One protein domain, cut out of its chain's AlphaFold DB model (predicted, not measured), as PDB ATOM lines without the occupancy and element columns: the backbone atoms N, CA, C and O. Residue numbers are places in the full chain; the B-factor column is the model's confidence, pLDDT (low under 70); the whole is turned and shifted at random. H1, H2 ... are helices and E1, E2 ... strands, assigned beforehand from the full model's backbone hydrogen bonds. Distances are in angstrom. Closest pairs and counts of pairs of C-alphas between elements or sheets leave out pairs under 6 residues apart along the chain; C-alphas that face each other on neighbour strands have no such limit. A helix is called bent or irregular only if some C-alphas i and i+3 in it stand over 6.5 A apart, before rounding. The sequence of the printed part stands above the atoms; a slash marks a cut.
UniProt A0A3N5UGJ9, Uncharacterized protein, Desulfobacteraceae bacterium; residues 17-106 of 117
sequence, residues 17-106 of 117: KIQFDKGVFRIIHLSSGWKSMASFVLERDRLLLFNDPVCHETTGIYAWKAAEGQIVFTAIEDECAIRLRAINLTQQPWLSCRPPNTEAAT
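This is residues 17 to 106 of the 117 residues of an uncharacterized protein of Desulfobacteraceae bacterium (UniProt A0A3N5UGJ9). Six antiparallel strands, E1 to E6, make one sheet curled like part of a barrel and left open between E1 and E6; H1 packs on one face at the E6 edge. After H1 the printed part runs back along the beginning of E6, and residues 101 to 106, with the small helix H2, stick out at one end. The printed part has 90 residues, with the six strands first and the two named helices after them; the class is mixed, helices and strands. The strands form a meander, each the antiparallel neighbour of the one before, in the order E1 E2 E3 E4 E5 E6. The whole is compact, with a radius of gyration of the C-alphas of 13.7 A and spans of 46 by 32 by 25 A, the tail to H2 adding to the longest.

E1, residues 17 to 21, begins at C-alpha 17 (41.298, -44.102, 25.387). E2 is residues 24 to 29. E3, residues 35 to 43, is 24.9 A long and bends by 51 degrees at residue 39. E4 is residues 46 to 50. E5, residues 60 to 67, is 22.0 A long, and E6, residues 70 to 78, is 21.6 A long and bends by 57 degrees at residue 75. H1, residues 80 to 90, is irregular: C-alphas 82 and 85 are 8.1 A apart. H2, residues 102 to 106, ends at C-alpha 106 (29.172, -49.487, 6.504).

The sheet is strongly twisted, with E1 and E6 as edge strands. E1 and E2 form a hairpin at 168 degrees, with N 19 and O 26 2.9 A apart. E2 and E3 form a hairpin with N 25 and O 38 at 2.8 A. The pairing of E3 is staggered: residues 35 to 39 pair with E2 and residues 39 to 43 with E4, where N 41 and O 48 are 3.0 A apart. E4 and E5 have N 47 and O 62 at 2.8 A; E5 and E6 have N 63 and O 74 at 2.8 A. H1 is on the sheet at a height over the sheet of 6.7 A, only just over none of the strands, with 2 of its 11 C-alphas falling on E5. The closest C-alphas of E6 and H1 are those of Phe 73 and Thr 90, 5.1 A apart. Residues 94 to 95 pair antiparallel with residues 70 to 71 of E6. H2 is not on the sheet and is apart from H1. Every O i to N i+4 pair is within hydrogen-bond range in H2, and 5 of 7 in H1.

The two C-alphas farthest apart, those of Glu 57 and Glu 103, are 45.6 A apart. The printed part has no cut. The link from H1 to H2, 11 residues, is long. The mean pLDDT of the printed part is 93.6, and no printed residue is under 70.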
ATOM      1  N   LYS A  17      41.489 -44.722  26.699       95.12
ATOM      2  CA  LYS A  17      41.298 -44.102  25.387       95.12
ATOM      3  C   LYS A  17      42.113 -42.831  25.315       95.12
ATOM      4  O   LYS A  17      42.115 -42.047  26.262       95.12
ATOM      5  N   ILE A  18      42.737 -42.616  24.166       95.81
ATOM      6  CA  ILE A  18      43.373 -41.351  23.828       95.81
ATOM      7  C   ILE A  18      42.765 -40.778  22.557       95.81
ATOM      8  O   ILE A  18      42.296 -41.512  21.685       95.81
ATOM      9  N   GLN A  19      42.799 -39.460  22.451       95.75
ATOM     10  CA  GLN A  19      42.388 -38.734  21.264       95.75
ATOM     11  C   GLN A  19      43.353 -37.581  21.016       95.75
ATOM     12  O   GLN A  19      43.684 -36.828  21.932       95.75
ATOM     13  N   PHE A  20      43.743 -37.423  19.755       95.12
ATOM     14  CA  PHE A  20      44.505 -36.286  19.260       95.12
ATOM     15  C   PHE A  20      43.642 -35.546  18.242       95.12
ATOM     16  O   PHE A  20      43.284 -36.112  17.212       95.12
ATOM     17  N   ASP A  21      43.290 -34.297  18.529       96.06
ATOM     18  CA  ASP A  21      42.504 -33.461  17.619       96.06
ATOM     19  C   ASP A  21      42.982 -32.011  17.682       96.06
ATOM     20  O   ASP A  21      42.980 -31.404  18.751       96.06
ATOM     21  N   LYS A  22      43.408 -31.464  16.536       95.56
ATOM     22  CA  LYS A  22      43.785 -30.046  16.360       95.56
ATOM     23  C   LYS A  22      44.681 -29.478  17.481       95.56
ATOM     24  O   LYS A  22      44.433 -28.390  17.989       95.56
ATOM     25  N   GLY A  23      45.719 -30.219  17.873       97.00
ATOM     26  CA  GLY A  23      46.664 -29.806  18.921       97.00
ATOM     27  C   GLY A  23      46.192 -30.061  20.358       97.00
ATOM     28  O   GLY A  23      46.898 -29.711  21.300       97.00
ATOM     29  N   VAL A  24      45.033 -30.696  20.550       98.00
ATOM     30  CA  VAL A  24      44.513 -31.115  21.857       98.00
ATOM     31  C   VAL A  24      44.635 -32.626  22.027       98.00
ATOM     32  O   VAL A  24      44.104 -33.403  21.232       98.00
ATOM     33  N   PHE A  25      45.319 -33.031  23.091       97.62
ATOM     34  CA  PHE A  25      45.408 -34.405  23.562       97.62
ATOM     35  C   PHE A  25      44.376 -34.617  24.665       97.62
ATOM     36  O   PHE A  25      44.282 -33.817  25.595       97.62
ATOM     37  N   ARG A  26      43.603 -35.697  24.577       97.06
ATOM     38  CA  ARG A  26      42.689 -36.139  25.634       97.06
ATOM     39  C   ARG A  26      42.992 -37.581  25.976       97.06
ATOM     40  O   ARG A  26      43.200 -38.384  25.070       97.06
ATOM     41  N   ILE A  27      42.948 -37.898  27.260       95.44
ATOM     42  CA  ILE A  27      43.052 -39.262  27.768       95.44
ATOM     43  C   ILE A  27      41.952 -39.514  28.792       95.44
ATOM     44  O   ILE A  27      41.629 -38.629  29.586       95.44
ATOM     45  N   ILE A  28      41.366 -40.709  28.765       94.94
ATOM     46  CA  ILE A  28      40.341 -41.148  29.714       94.94
ATOM     47  C   ILE A  28      40.517 -42.630  30.055       94.94
ATOM     48  O   ILE A  28      40.757 -43.451  29.170       94.94
ATOM     49  N   HIS A  29      40.352 -42.968  31.332       94.50
ATOM     50  CA  HIS A  29      40.161 -44.333  31.806       94.50
ATOM     51  C   HIS A  29      38.659 -44.580  31.987       94.50
ATOM     52  O   HIS A  29      38.022 -43.957  32.836       94.50
ATOM     53  N   LEU A  30      38.072 -45.464  31.175       92.81
ATOM     54  CA  LEU A  30      36.613 -45.636  31.133       92.81
ATOM     55  C   LEU A  30      36.036 -46.194  32.442       92.81
ATOM     56  O   LEU A  30      34.918 -45.842  32.805       92.81
ATOM     57  N   SER A  31      36.794 -47.027  33.160       91.50
ATOM     58  CA  SER A  31      36.329 -47.666  34.397       91.50
ATOM     59  C   SER A  31      36.272 -46.699  35.580       91.50
ATOM     60  O   SER A  31      35.299 -46.700  36.327       91.50
ATOM     61  N   SER A  32      37.312 -45.876  35.769       90.31
ATOM     62  CA  SER A  32      37.378 -44.928  36.892       90.31
ATOM     63  C   SER A  32      36.798 -43.552  36.558       90.31
ATOM     64  O   SER A  32      36.555 -42.748  37.457       90.31
ATOM     65  N   GLY A  33      36.603 -43.248  35.272       91.06
ATOM     66  CA  GLY A  33      36.219 -41.917  34.798       91.06
ATOM     67  C   GLY A  33      37.338 -40.877  34.910       91.06
ATOM     68  O   GLY A  33      37.105 -39.700  34.614       91.06
ATOM     69  N   TRP A  34      38.547 -41.283  35.322       92.44
ATOM     70  CA  TRP A  34      39.710 -40.405  35.347       92.44
ATOM     71  C   TRP A  34      40.019 -39.919  33.935       92.44
ATOM     72  O   TRP A  34      39.967 -40.690  32.976       92.44
ATOM     73  N   LYS A  35      40.341 -38.636  33.800       93.88
ATOM     74  CA  LYS A  35      40.650 -38.020  32.513       93.88
ATOM     75  C   LYS A  35      41.603 -36.850  32.682       93.88
ATOM     76  O   LYS A  35      41.514 -36.121  33.668       93.88
ATOM     77  N   SER A  36      42.435 -36.632  31.673       94.56
ATOM     78  CA  SER A  36      43.252 -35.427  31.539       94.56
ATOM     79  C   SER A  36      43.192 -34.899  30.107       94.56
ATOM     80  O   SER A  36      42.762 -35.584  29.171       94.56
ATOM     81  N   MET A  37      43.592 -33.645  29.947       96.75
ATOM     82  CA  MET A  37      43.681 -32.961  28.669       96.75
ATOM     83  C   MET A  37      44.970 -32.156  28.638       96.75
ATOM     84  O   MET A  37      45.263 -31.444  29.590       96.75
ATOM     85  N   ALA A  38      45.707 -32.245  27.540       96.75
ATOM     86  CA  ALA A  38      46.944 -31.510  27.334       96.75
ATOM     87  C   ALA A  38      46.976 -30.914  25.923       96.75
ATOM     88  O   ALA A  38      46.113 -31.187  25.081       96.75
ATOM     89  N   SER A  39      47.987 -30.106  25.650       98.00
ATOM     90  CA  SER A  39      48.342 -29.700  24.296       98.00
ATOM     91  C   SER A  39      49.350 -30.681  23.704       98.00
ATOM     92  O   SER A  39      50.159 -31.268  24.426       98.00
ATOM     93  N   PHE A  40      49.314 -30.852  22.383       98.00
ATOM     94  CA  PHE A  40      50.319 -31.634  21.678       98.00
ATOM     95  C   PHE A  40      50.791 -30.974  20.390       98.00
ATOM     96  O   PHE A  40      50.043 -30.259  19.721       98.00
ATOM     97  N   VAL A  41      52.031 -31.281  20.023       97.75
ATOM     98  CA  VAL A  41      52.605 -31.000  18.705       97.75
ATOM     99  C   VAL A  41      53.249 -32.281  18.178       97.75
ATOM    100  O   VAL A  41      53.806 -33.071  18.942       97.75
ATOM    101  N   LEU A  42      53.147 -32.497  16.867       96.12
ATOM    102  CA  LEU A  42      53.847 -33.566  16.161       96.12
ATOM    103  C   LEU A  42      54.974 -32.969  15.325       96.12
ATOM    104  O   LEU A  42      54.733 -32.133  14.455       96.12
ATOM    105  N   GLU A  43      56.192 -33.445  15.552       93.19
ATOM    106  CA  GLU A  43      57.371 -33.108  14.764       93.19
ATOM    107  C   GLU A  43      57.984 -34.392  14.213       93.19
ATOM    108  O   GLU A  43      58.646 -35.139  14.931       93.19
ATOM    109  N   ARG A  44      57.768 -34.658  12.919       91.31
ATOM    110  CA  ARG A  44      58.207 -35.900  12.257       91.31
ATOM    111  C   ARG A  44      57.698 -37.141  13.010       91.31
ATOM    112  O   ARG A  44      56.499 -37.405  13.016       91.31
ATOM    113  N   ASP A  45      58.603 -37.887  13.629       93.56
ATOM    114  CA  ASP A  45      58.380 -39.113  14.393       93.56
ATOM    115  C   ASP A  45      58.253 -38.867  15.905       93.56
ATOM    116  O   ASP A  45      58.202 -39.819  16.685       93.56
ATOM    117  N   ARG A  46      58.188 -37.598  16.328       97.19
ATOM    118  CA  ARG A  46      58.101 -37.194  17.732       97.19
ATOM    119  C   ARG A  46      56.767 -36.544  18.056       97.19
ATOM    120  O   ARG A  46      56.274 -35.685  17.331       97.19
ATOM    121  N   LEU A  47      56.212 -36.951  19.187       97.81
ATOM    122  CA  LEU A  47      55.074 -36.345  19.854       97.81
ATOM    123  C   LEU A  47      55.589 -35.579  21.071       97.81
ATOM    124  O   LEU A  47      56.213 -36.171  21.949       97.81
ATOM    125  N   LEU A  48      55.291 -34.283  21.125       97.94
ATOM    126  CA  LEU A  48      55.508 -33.433  22.290       97.94
ATOM    127  C   LEU A  48      54.164 -33.199  22.990       97.94
ATOM    128  O   LEU A  48      53.241 -32.678  22.368       97.94
ATOM    129  N   LEU A  49      54.070 -33.548  24.272       97.62
ATOM    130  CA  LEU A  49      52.947 -33.254  25.163       97.62
ATOM    131  C   LEU A  49      53.343 -32.171  26.169       97.62
ATOM    132  O   LEU A  49      54.389 -32.257  26.810       97.62
ATOM    133  N   PHE A  50      52.496 -31.162  26.328       96.69
ATOM    134  CA  PHE A  50      52.724 -30.020  27.218       96.69
ATOM    135  C   PHE A  50      51.385 -29.440  27.685       96.69
ATOM    136  O   PHE A  50      50.333 -29.826  27.179       96.69
ATOM    137  N   ASN A  51      51.397 -28.520  28.655       95.44
ATOM    138  CA  ASN A  51      50.178 -27.958  29.259       95.44
ATOM    139  C   ASN A  51      49.221 -29.022  29.834       95.44
ATOM    140  O   ASN A  51      48.004 -28.847  29.810       95.44
ATOM    141  N   ASP A  52      49.758 -30.135  30.330       94.50
ATOM    142  CA  ASP A  52      48.977 -31.139  31.049       94.50
ATOM    143  C   ASP A  52      48.774 -30.666  32.502       94.50
ATOM    144  O   ASP A  52      49.769 -30.432  33.189       94.50
ATOM    145  N   PRO A  53      47.535 -30.529  33.008       91.44
ATOM    146  CA  PRO A  53      47.266 -30.104  34.382       91.44
ATOM    147  C   PRO A  53      47.935 -30.979  35.448       91.44
ATOM    148  O   PRO A  53      48.285 -30.481  36.520       91.44
ATOM    149  N   VAL A  54      48.136 -32.267  35.156       89.94
ATOM    150  CA  VAL A  54      48.838 -33.207  36.045       89.94
ATOM    151  C   VAL A  54      50.349 -32.952  36.028       89.94
ATOM    152  O   VAL A  54      51.023 -33.109  37.043       89.94
ATOM    153  N   CYS A  55      50.877 -32.508  34.888       90.56
ATOM    154  CA  CYS A  55      52.304 -32.361  34.602       90.56
ATOM    155  C   CYS A  55      52.672 -30.906  34.277       90.56
ATOM    156  O   CYS A  55      53.405 -30.645  33.330       90.56
ATOM    157  N   HIS A  56      52.123 -29.944  35.013       87.31
ATOM    158  CA  HIS A  56      52.175 -28.526  34.638       87.31
ATOM    159  C   HIS A  56      53.596 -27.935  34.547       87.31
ATOM    160  O   HIS A  56      53.778 -26.912  33.893       87.31
ATOM    161  N   GLU A  57      54.593 -28.571  35.167       88.44
ATOM    162  CA  GLU A  57      55.997 -28.132  35.149       88.44
ATOM    163  C   GLU A  57      56.862 -28.874  34.118       88.44
ATOM    164  O   GLU A  57      58.024 -28.519  33.935       88.44
ATOM    165  N   THR A  58      56.334 -29.908  33.449       93.06
ATOM    166  CA  THR A  58      57.135 -30.775  32.575       93.06
ATOM    167  C   THR A  58      56.462 -31.077  31.242       93.06
ATOM    168  O   THR A  58      55.240 -31.160  31.102       93.06
ATOM    169  N   THR A  59      57.291 -31.298  30.227       96.38
ATOM    170  CA  THR A  59      56.859 -31.797  28.920       96.38
ATOM    171  C   THR A  59      57.139 -33.289  28.790       96.38
ATOM    172  O   THR A  59      58.003 -33.828  29.478       96.38
ATOM    173  N   GLY A  60      56.397 -33.961  27.916       96.94
ATOM    174  CA  GLY A  60      56.619 -35.360  27.557       96.94
ATOM    175  C   GLY A  60      56.979 -35.476  26.084       96.94
ATOM    176  O   GLY A  60      56.269 -34.936  25.240       96.94
ATOM    177  N   ILE A  61      58.063 -36.171  25.767       98.00
ATOM    178  CA  ILE A  61      58.547 -36.413  24.409       98.00
ATOM    179  C   ILE A  61      58.512 -37.913  24.143       98.00
ATOM    180  O   ILE A  61      59.147 -38.708  24.841       98.00
ATOM    181  N   TYR A  62      57.809 -38.293  23.082       98.31
ATOM    182  CA  TYR A  62      57.608 -39.683  22.694       98.31
ATOM    183  C   TYR A  62      57.948 -39.880  21.225       98.31
ATOM    184  O   TYR A  62      57.498 -39.114  20.379       98.31
ATOM    185  N   ALA A  63      58.685 -40.939  20.903       98.00
ATOM    186  CA  ALA A  63      58.655 -41.479  19.552       98.00
ATOM    187  C   ALA A  63      57.312 -42.183  19.333       98.00
ATOM    188  O   ALA A  63      56.777 -42.794  20.263       98.00
ATOM    189  N   TRP A  64      56.781 -42.137  18.114       96.38
ATOM    190  CA  TRP A  64      55.556 -42.851  17.765       96.38
ATOM    191  C   TRP A  64      55.719 -43.652  16.476       96.38
ATOM    192  O   TRP A  64      56.429 -43.259  15.551       96.38
ATOM    193  N   LYS A  65      55.046 -44.801  16.416       95.38
ATOM    194  CA  LYS A  65      54.924 -45.617  15.205       95.38
ATOM    195  C   LYS A  65      53.474 -46.028  15.027       95.38
ATOM    196  O   LYS A  65      52.874 -46.558  15.958       95.38
ATOM    197  N   ALA A  66      52.934 -45.797  13.835       91.81
ATOM    198  CA  ALA A  66      51.624 -46.294  13.442       91.81
ATOM    199  C   ALA A  66      51.786 -47.487  12.494       91.81
ATOM    200  O   ALA A  66      52.492 -47.386  11.491       91.81
ATOM    201  N   ALA A  67      51.132 -48.602  12.804       87.44
ATOM    202  CA  ALA A  67      51.062 -49.782  11.945       87.44
ATOM    203  C   ALA A  67      49.761 -50.531  12.241       87.44
ATOM    204  O   ALA A  67      49.327 -50.532  13.383       87.44
ATOM    205  N   GLU A  68      49.133 -51.144  11.235       86.06
ATOM    206  CA  GLU A  68      48.007 -52.082  11.429       86.06
ATOM    207  C   GLU A  68      46.853 -51.546  12.307       86.06
ATOM    208  O   GLU A  68      46.272 -52.262  13.114       86.06
ATOM    209  N   GLY A  69      46.518 -50.258  12.172       89.31
ATOM    210  CA  GLY A  69      45.426 -49.656  12.946       89.31
ATOM    211  C   GLY A  69      45.746 -49.447  14.427       89.31
ATOM    212  O   GLY A  69      44.831 -49.251  15.219       89.31
ATOM    213  N   GLN A  70      47.018 -49.450  14.814       93.00
ATOM    214  CA  GLN A  70      47.459 -49.122  16.165       93.00
ATOM    215  C   GLN A  70      48.597 -48.104  16.155       93.00
ATOM    216  O   GLN A  70      49.337 -47.976  15.176       93.00
ATOM    217  N   ILE A  71      48.736 -47.383  17.263       95.19
ATOM    218  CA  ILE A  71      49.873 -46.502  17.531       95.19
ATOM    219  C   ILE A  71      50.618 -47.031  18.749       95.19
ATOM    220  O   ILE A  71      50.017 -47.311  19.781       95.19
ATOM    221  N   VAL A  72      51.935 -47.141  18.636       96.69
ATOM    222  CA  VAL A  72      52.823 -47.480  19.749       96.69
ATOM    223  C   VAL A  72      53.694 -46.273  20.046       96.69
ATOM    224  O   VAL A  72      54.295 -45.702  19.131       96.69
ATOM    225  N   PHE A  73      53.776 -45.902  21.322       97.38
ATOM    226  CA  PHE A  73      54.681 -44.862  21.788       97.38
ATOM    227  C   PHE A  73      55.916 -45.465  22.445       97.38
ATOM    228  O   PHE A  73      55.875 -46.524  23.068       97.38
ATOM    229  N   THR A  74      57.029 -44.752  22.346       97.62
ATOM    230  CA  THR A  74      58.243 -45.024  23.114       97.62
ATOM    231  C   THR A  74      58.671 -43.726  23.775       97.62
ATOM    232  O   THR A  74      58.876 -42.727  23.089       97.62
ATOM    233  N   ALA A  75      58.770 -43.722  25.102       97.31
ATOM    234  CA  ALA A  75      59.192 -42.539  25.839       97.31
ATOM    235  C   ALA A  75      60.651 -42.215  25.496       97.31
ATOM    236  O   ALA A  75      61.522 -43.080  25.591       97.31
ATOM    237  N   ILE A  76      60.893 -40.971  25.088       97.50
ATOM    238  CA  ILE A  76      62.234 -40.404  24.942       97.50
ATOM    239  C   ILE A  76      62.579 -39.664  26.234       97.50
ATOM    240  O   ILE A  76      63.616 -39.926  26.833       97.50
ATOM    241  N   GLU A  77      61.680 -38.784  26.682       96.44
ATOM    242  CA  GLU A  77      61.846 -37.981  27.892       96.44
ATOM    243  C   GLU A  77      60.476 -37.653  28.482       96.44
ATOM    244  O   GLU A  77      59.658 -37.020  27.826       96.44
ATOM    245  N   ASP A  78      60.203 -38.101  29.705       95.06
ATOM    246  CA  ASP A  78      59.005 -37.709  30.445       95.06
ATOM    247  C   ASP A  78      59.186 -38.013  31.937       95.06
ATOM    248  O   ASP A  78      59.226 -39.174  32.359       95.06
ATOM    249  N   GLU A  79      59.305 -36.958  32.739       90.12
ATOM    250  CA  GLU A  79      59.485 -37.057  34.191       90.12
ATOM    251  C   GLU A  79      58.178 -36.857  34.975       90.12
ATOM    252  O   GLU A  79      58.172 -36.893  36.208       90.12
ATOM    253  N   CYS A  80      57.048 -36.667  34.285       89.50
ATOM    254  CA  CYS A  80      55.780 -36.363  34.930       89.50
ATOM    255  C   CYS A  80      55.310 -37.488  35.854       89.50
ATOM    256  O   CYS A  80      55.350 -38.665  35.492       89.50
ATOM    257  N   ALA A  81      54.775 -37.104  37.020       82.50
ATOM    258  CA  ALA A  81      54.069 -38.000  37.931       82.50
ATOM    259  C   ALA A  81      54.900 -39.246  38.280       82.50
ATOM    260  O   ALA A  81      54.394 -40.361  38.258       82.50
ATOM    261  N   ILE A  82      56.201 -39.076  38.556       86.12
ATOM    262  CA  ILE A  82      57.121 -40.197  38.823       86.12
ATOM    263  C   ILE A  82      57.127 -41.190  37.636       86.12
ATOM    264  O   ILE A  82      57.124 -42.408  37.801       86.12
ATOM    265  N   ARG A  83      57.120 -40.643  36.413       89.00
ATOM    266  CA  ARG A  83      57.062 -41.340  35.114       89.00
ATOM    267  C   ARG A  83      55.773 -42.113  34.832       89.00
ATOM    268  O   ARG A  83      55.725 -42.844  33.846       89.00
ATOM    269  N   LEU A  84      54.717 -41.960  35.631       92.00
ATOM    270  CA  LEU A  84      53.463 -42.690  35.408       92.00
ATOM    271  C   LEU A  84      52.809 -42.341  34.067       92.00
ATOM    272  O   LEU A  84      52.345 -43.248  33.381       92.00
ATOM    273  N   ARG A  85      52.860 -41.074  33.626       94.06
ATOM    274  CA  ARG A  85      52.383 -40.686  32.285       94.06
ATOM    275  C   ARG A  85      53.123 -41.441  31.186       94.06
ATOM    276  O   ARG A  85      52.505 -42.000  30.282       94.06
ATOM    277  N   ALA A  86      54.449 -41.494  31.295       95.44
ATOM    278  CA  ALA A  86      55.303 -42.231  30.375       95.44
ATOM    279  C   ALA A  86      54.960 -43.723  30.349       95.44
ATOM    280  O   ALA A  86      54.789 -44.305  29.281       95.44
ATOM    281  N   ILE A  87      54.825 -44.326  31.529       94.56
ATOM    282  CA  ILE A  87      54.501 -45.739  31.699       94.56
ATOM    283  C   ILE A  87      53.137 -46.050  31.069       94.56
ATOM    284  O   ILE A  87      53.051 -46.947  30.236       94.56
ATOM    285  N   ASN A  88      52.098 -45.275  31.382       94.44
ATOM    286  CA  ASN A  88      50.750 -45.466  30.844       94.44
ATOM    287  C   ASN A  88      50.720 -45.396  29.309       94.44
ATOM    288  O   ASN A  88      50.180 -46.283  28.652       94.44
ATOM    289  N   LEU A  89      51.367 -44.379  28.728       95.38
ATOM    290  CA  LEU A  89      51.382 -44.176  27.277       95.38
ATOM    291  C   LEU A  89      52.184 -45.230  26.507       95.38
ATOM    292  O   LEU A  89      51.911 -45.438  25.324       95.38
ATOM    293  N   THR A  90      53.154 -45.888  27.145       96.06
ATOM    294  CA  THR A  90      54.102 -46.797  26.471       96.06
ATOM    295  C   THR A  90      53.898 -48.277  26.786       96.06
ATOM    296  O   THR A  90      54.440 -49.118  26.074       96.06
ATOM    297  N   GLN A  91      53.119 -48.627  27.815       93.56
ATOM    298  CA  GLN A  91      52.897 -50.026  28.207       93.56
ATOM    299  C   GLN A  91      51.976 -50.811  27.269       93.56
ATOM    300  O   GLN A  91      51.959 -52.039  27.331       93.56
ATOM    301  N   GLN A  92      51.219 -50.132  26.410       91.00
ATOM    302  CA  GLN A  92      50.265 -50.776  25.516       91.00
ATOM    303  C   GLN A  92      50.206 -50.089  24.149       91.00
ATOM    304  O   GLN A  92      50.437 -48.879  24.052       91.00
ATOM    305  N   PRO A  93      49.869 -50.834  23.083       93.75
ATOM    306  CA  PRO A  93      49.460 -50.222  21.834       93.75
ATOM    307  C   PRO A  93      48.102 -49.527  21.987       93.75
ATOM    308  O   PRO A  93      47.213 -49.985  22.707       93.75
ATOM    309  N   TRP A  94      47.920 -48.442  21.246       95.12
ATOM    310  CA  TRP A  94      46.676 -47.687  21.169       95.12
ATOM    311  C   TRP A  94      45.927 -48.072  19.901       95.12
ATOM    312  O   TRP A  94      46.290 -47.640  18.806       95.12
ATOM    313  N   LEU A  95      44.896 -48.904  20.053       94.94
ATOM    314  CA  LEU A  95      44.079 -49.389  18.942       94.94
ATOM    315  C   LEU A  95      43.154 -48.285  18.403       94.94
ATOM    316  O   LEU A  95      42.509 -47.555  19.159       94.94
ATOM    317  N   SER A  96      43.076 -48.183  17.080       92.62
ATOM    318  CA  SER A  96      42.249 -47.219  16.358       92.62
ATOM    319  C   SER A  96      40.775 -47.617  16.387       92.62
ATOM    320  O   SER A  96      40.418 -48.728  16.014       92.62
ATOM    321  N   CYS A  97      39.904 -46.660  16.711       91.06
ATOM    322  CA  CYS A  97      38.455 -46.801  16.516       91.06
ATOM    323  C   CYS A  97      37.999 -46.558  15.079       91.06
ATOM    324  O   CYS A  97      36.811 -46.611  14.784       91.06
ATOM    325  N   ARG A  98      38.926 -46.237  14.172       88.62
ATOM    326  CA  ARG A  98      38.608 -46.062  12.760       88.62
ATOM    327  C   ARG A  98      38.528 -47.434  12.080       88.62
ATOM    328  O   ARG A  98      39.537 -48.142  12.109       88.62
ATOM    329  N   PRO A  99      37.409 -47.760  11.408       88.31
ATOM    330  CA  PRO A  99      37.307 -48.971  10.607       88.31
ATOM    331  C   PRO A  99      38.401 -49.028   9.528       88.31
ATOM    332  O   PRO A  99      38.792 -47.984   8.992       88.31
ATOM    333  N   PRO A 100      38.881 -50.230   9.166       88.19
ATOM    334  CA  PRO A 100      39.999 -50.389   8.235       88.19
ATOM    335  C   PRO A 100      39.659 -49.977   6.794       88.19
ATOM    336  O   PRO A 100      40.554 -49.614   6.032       88.19
ATOM    337  N   ASN A 101      38.383 -50.030   6.404       88.62
ATOM    338  CA  ASN A 101      37.905 -49.656   5.074       88.62
ATOM    339  C   ASN A 101      36.418 -49.237   5.105       88.62
ATOM    340  O   ASN A 101      35.754 -49.309   6.142       88.62
ATOM    341  N   THR A 102      35.895 -48.787   3.961       89.12
ATOM    342  CA  THR A 102      34.507 -48.312   3.820       89.12
ATOM    343  C   THR A 102      33.470 -49.413   4.044       89.12
ATOM    344  O   THR A 102      32.411 -49.147   4.608       89.12
ATOM    345  N   GLU A 103      33.759 -50.644   3.623       89.19
ATOM    346  CA  GLU A 103      32.858 -51.785   3.809       89.19
ATOM    347  C   GLU A 103      32.680 -52.098   5.297       89.19
ATOM    348  O   GLU A 103      31.551 -52.165   5.779       89.19
ATOM    349  N   ALA A 104      33.780 -52.195   6.046       88.75
ATOM    350  CA  ALA A 104      33.780 -52.377   7.493       88.75
ATOM    351  C   ALA A 104      33.065 -51.225   8.211       88.75
ATOM    352  O   ALA A 104      32.311 -51.462   9.150       88.75
ATOM    353  N   ALA A 105      33.246 -49.986   7.739       86.56
ATOM    354  CA  ALA A 105      32.540 -48.826   8.281       86.56
ATOM    355  C   ALA A 105      31.023 -48.872   8.031       86.56
ATOM    356  O   ALA A 105      30.255 -48.391   8.858       86.56
ATOM    357  N   THR A 106      30.591 -49.431   6.898       88.25
ATOM    358  CA  THR A 106      29.172 -49.487   6.504       88.25
ATOM    359  C   THR A 106      28.451 -50.671   7.137       88.25
ATOM    360  O   THR A 106      27.303 -50.555   7.552       88.25
TER     361      THR A 106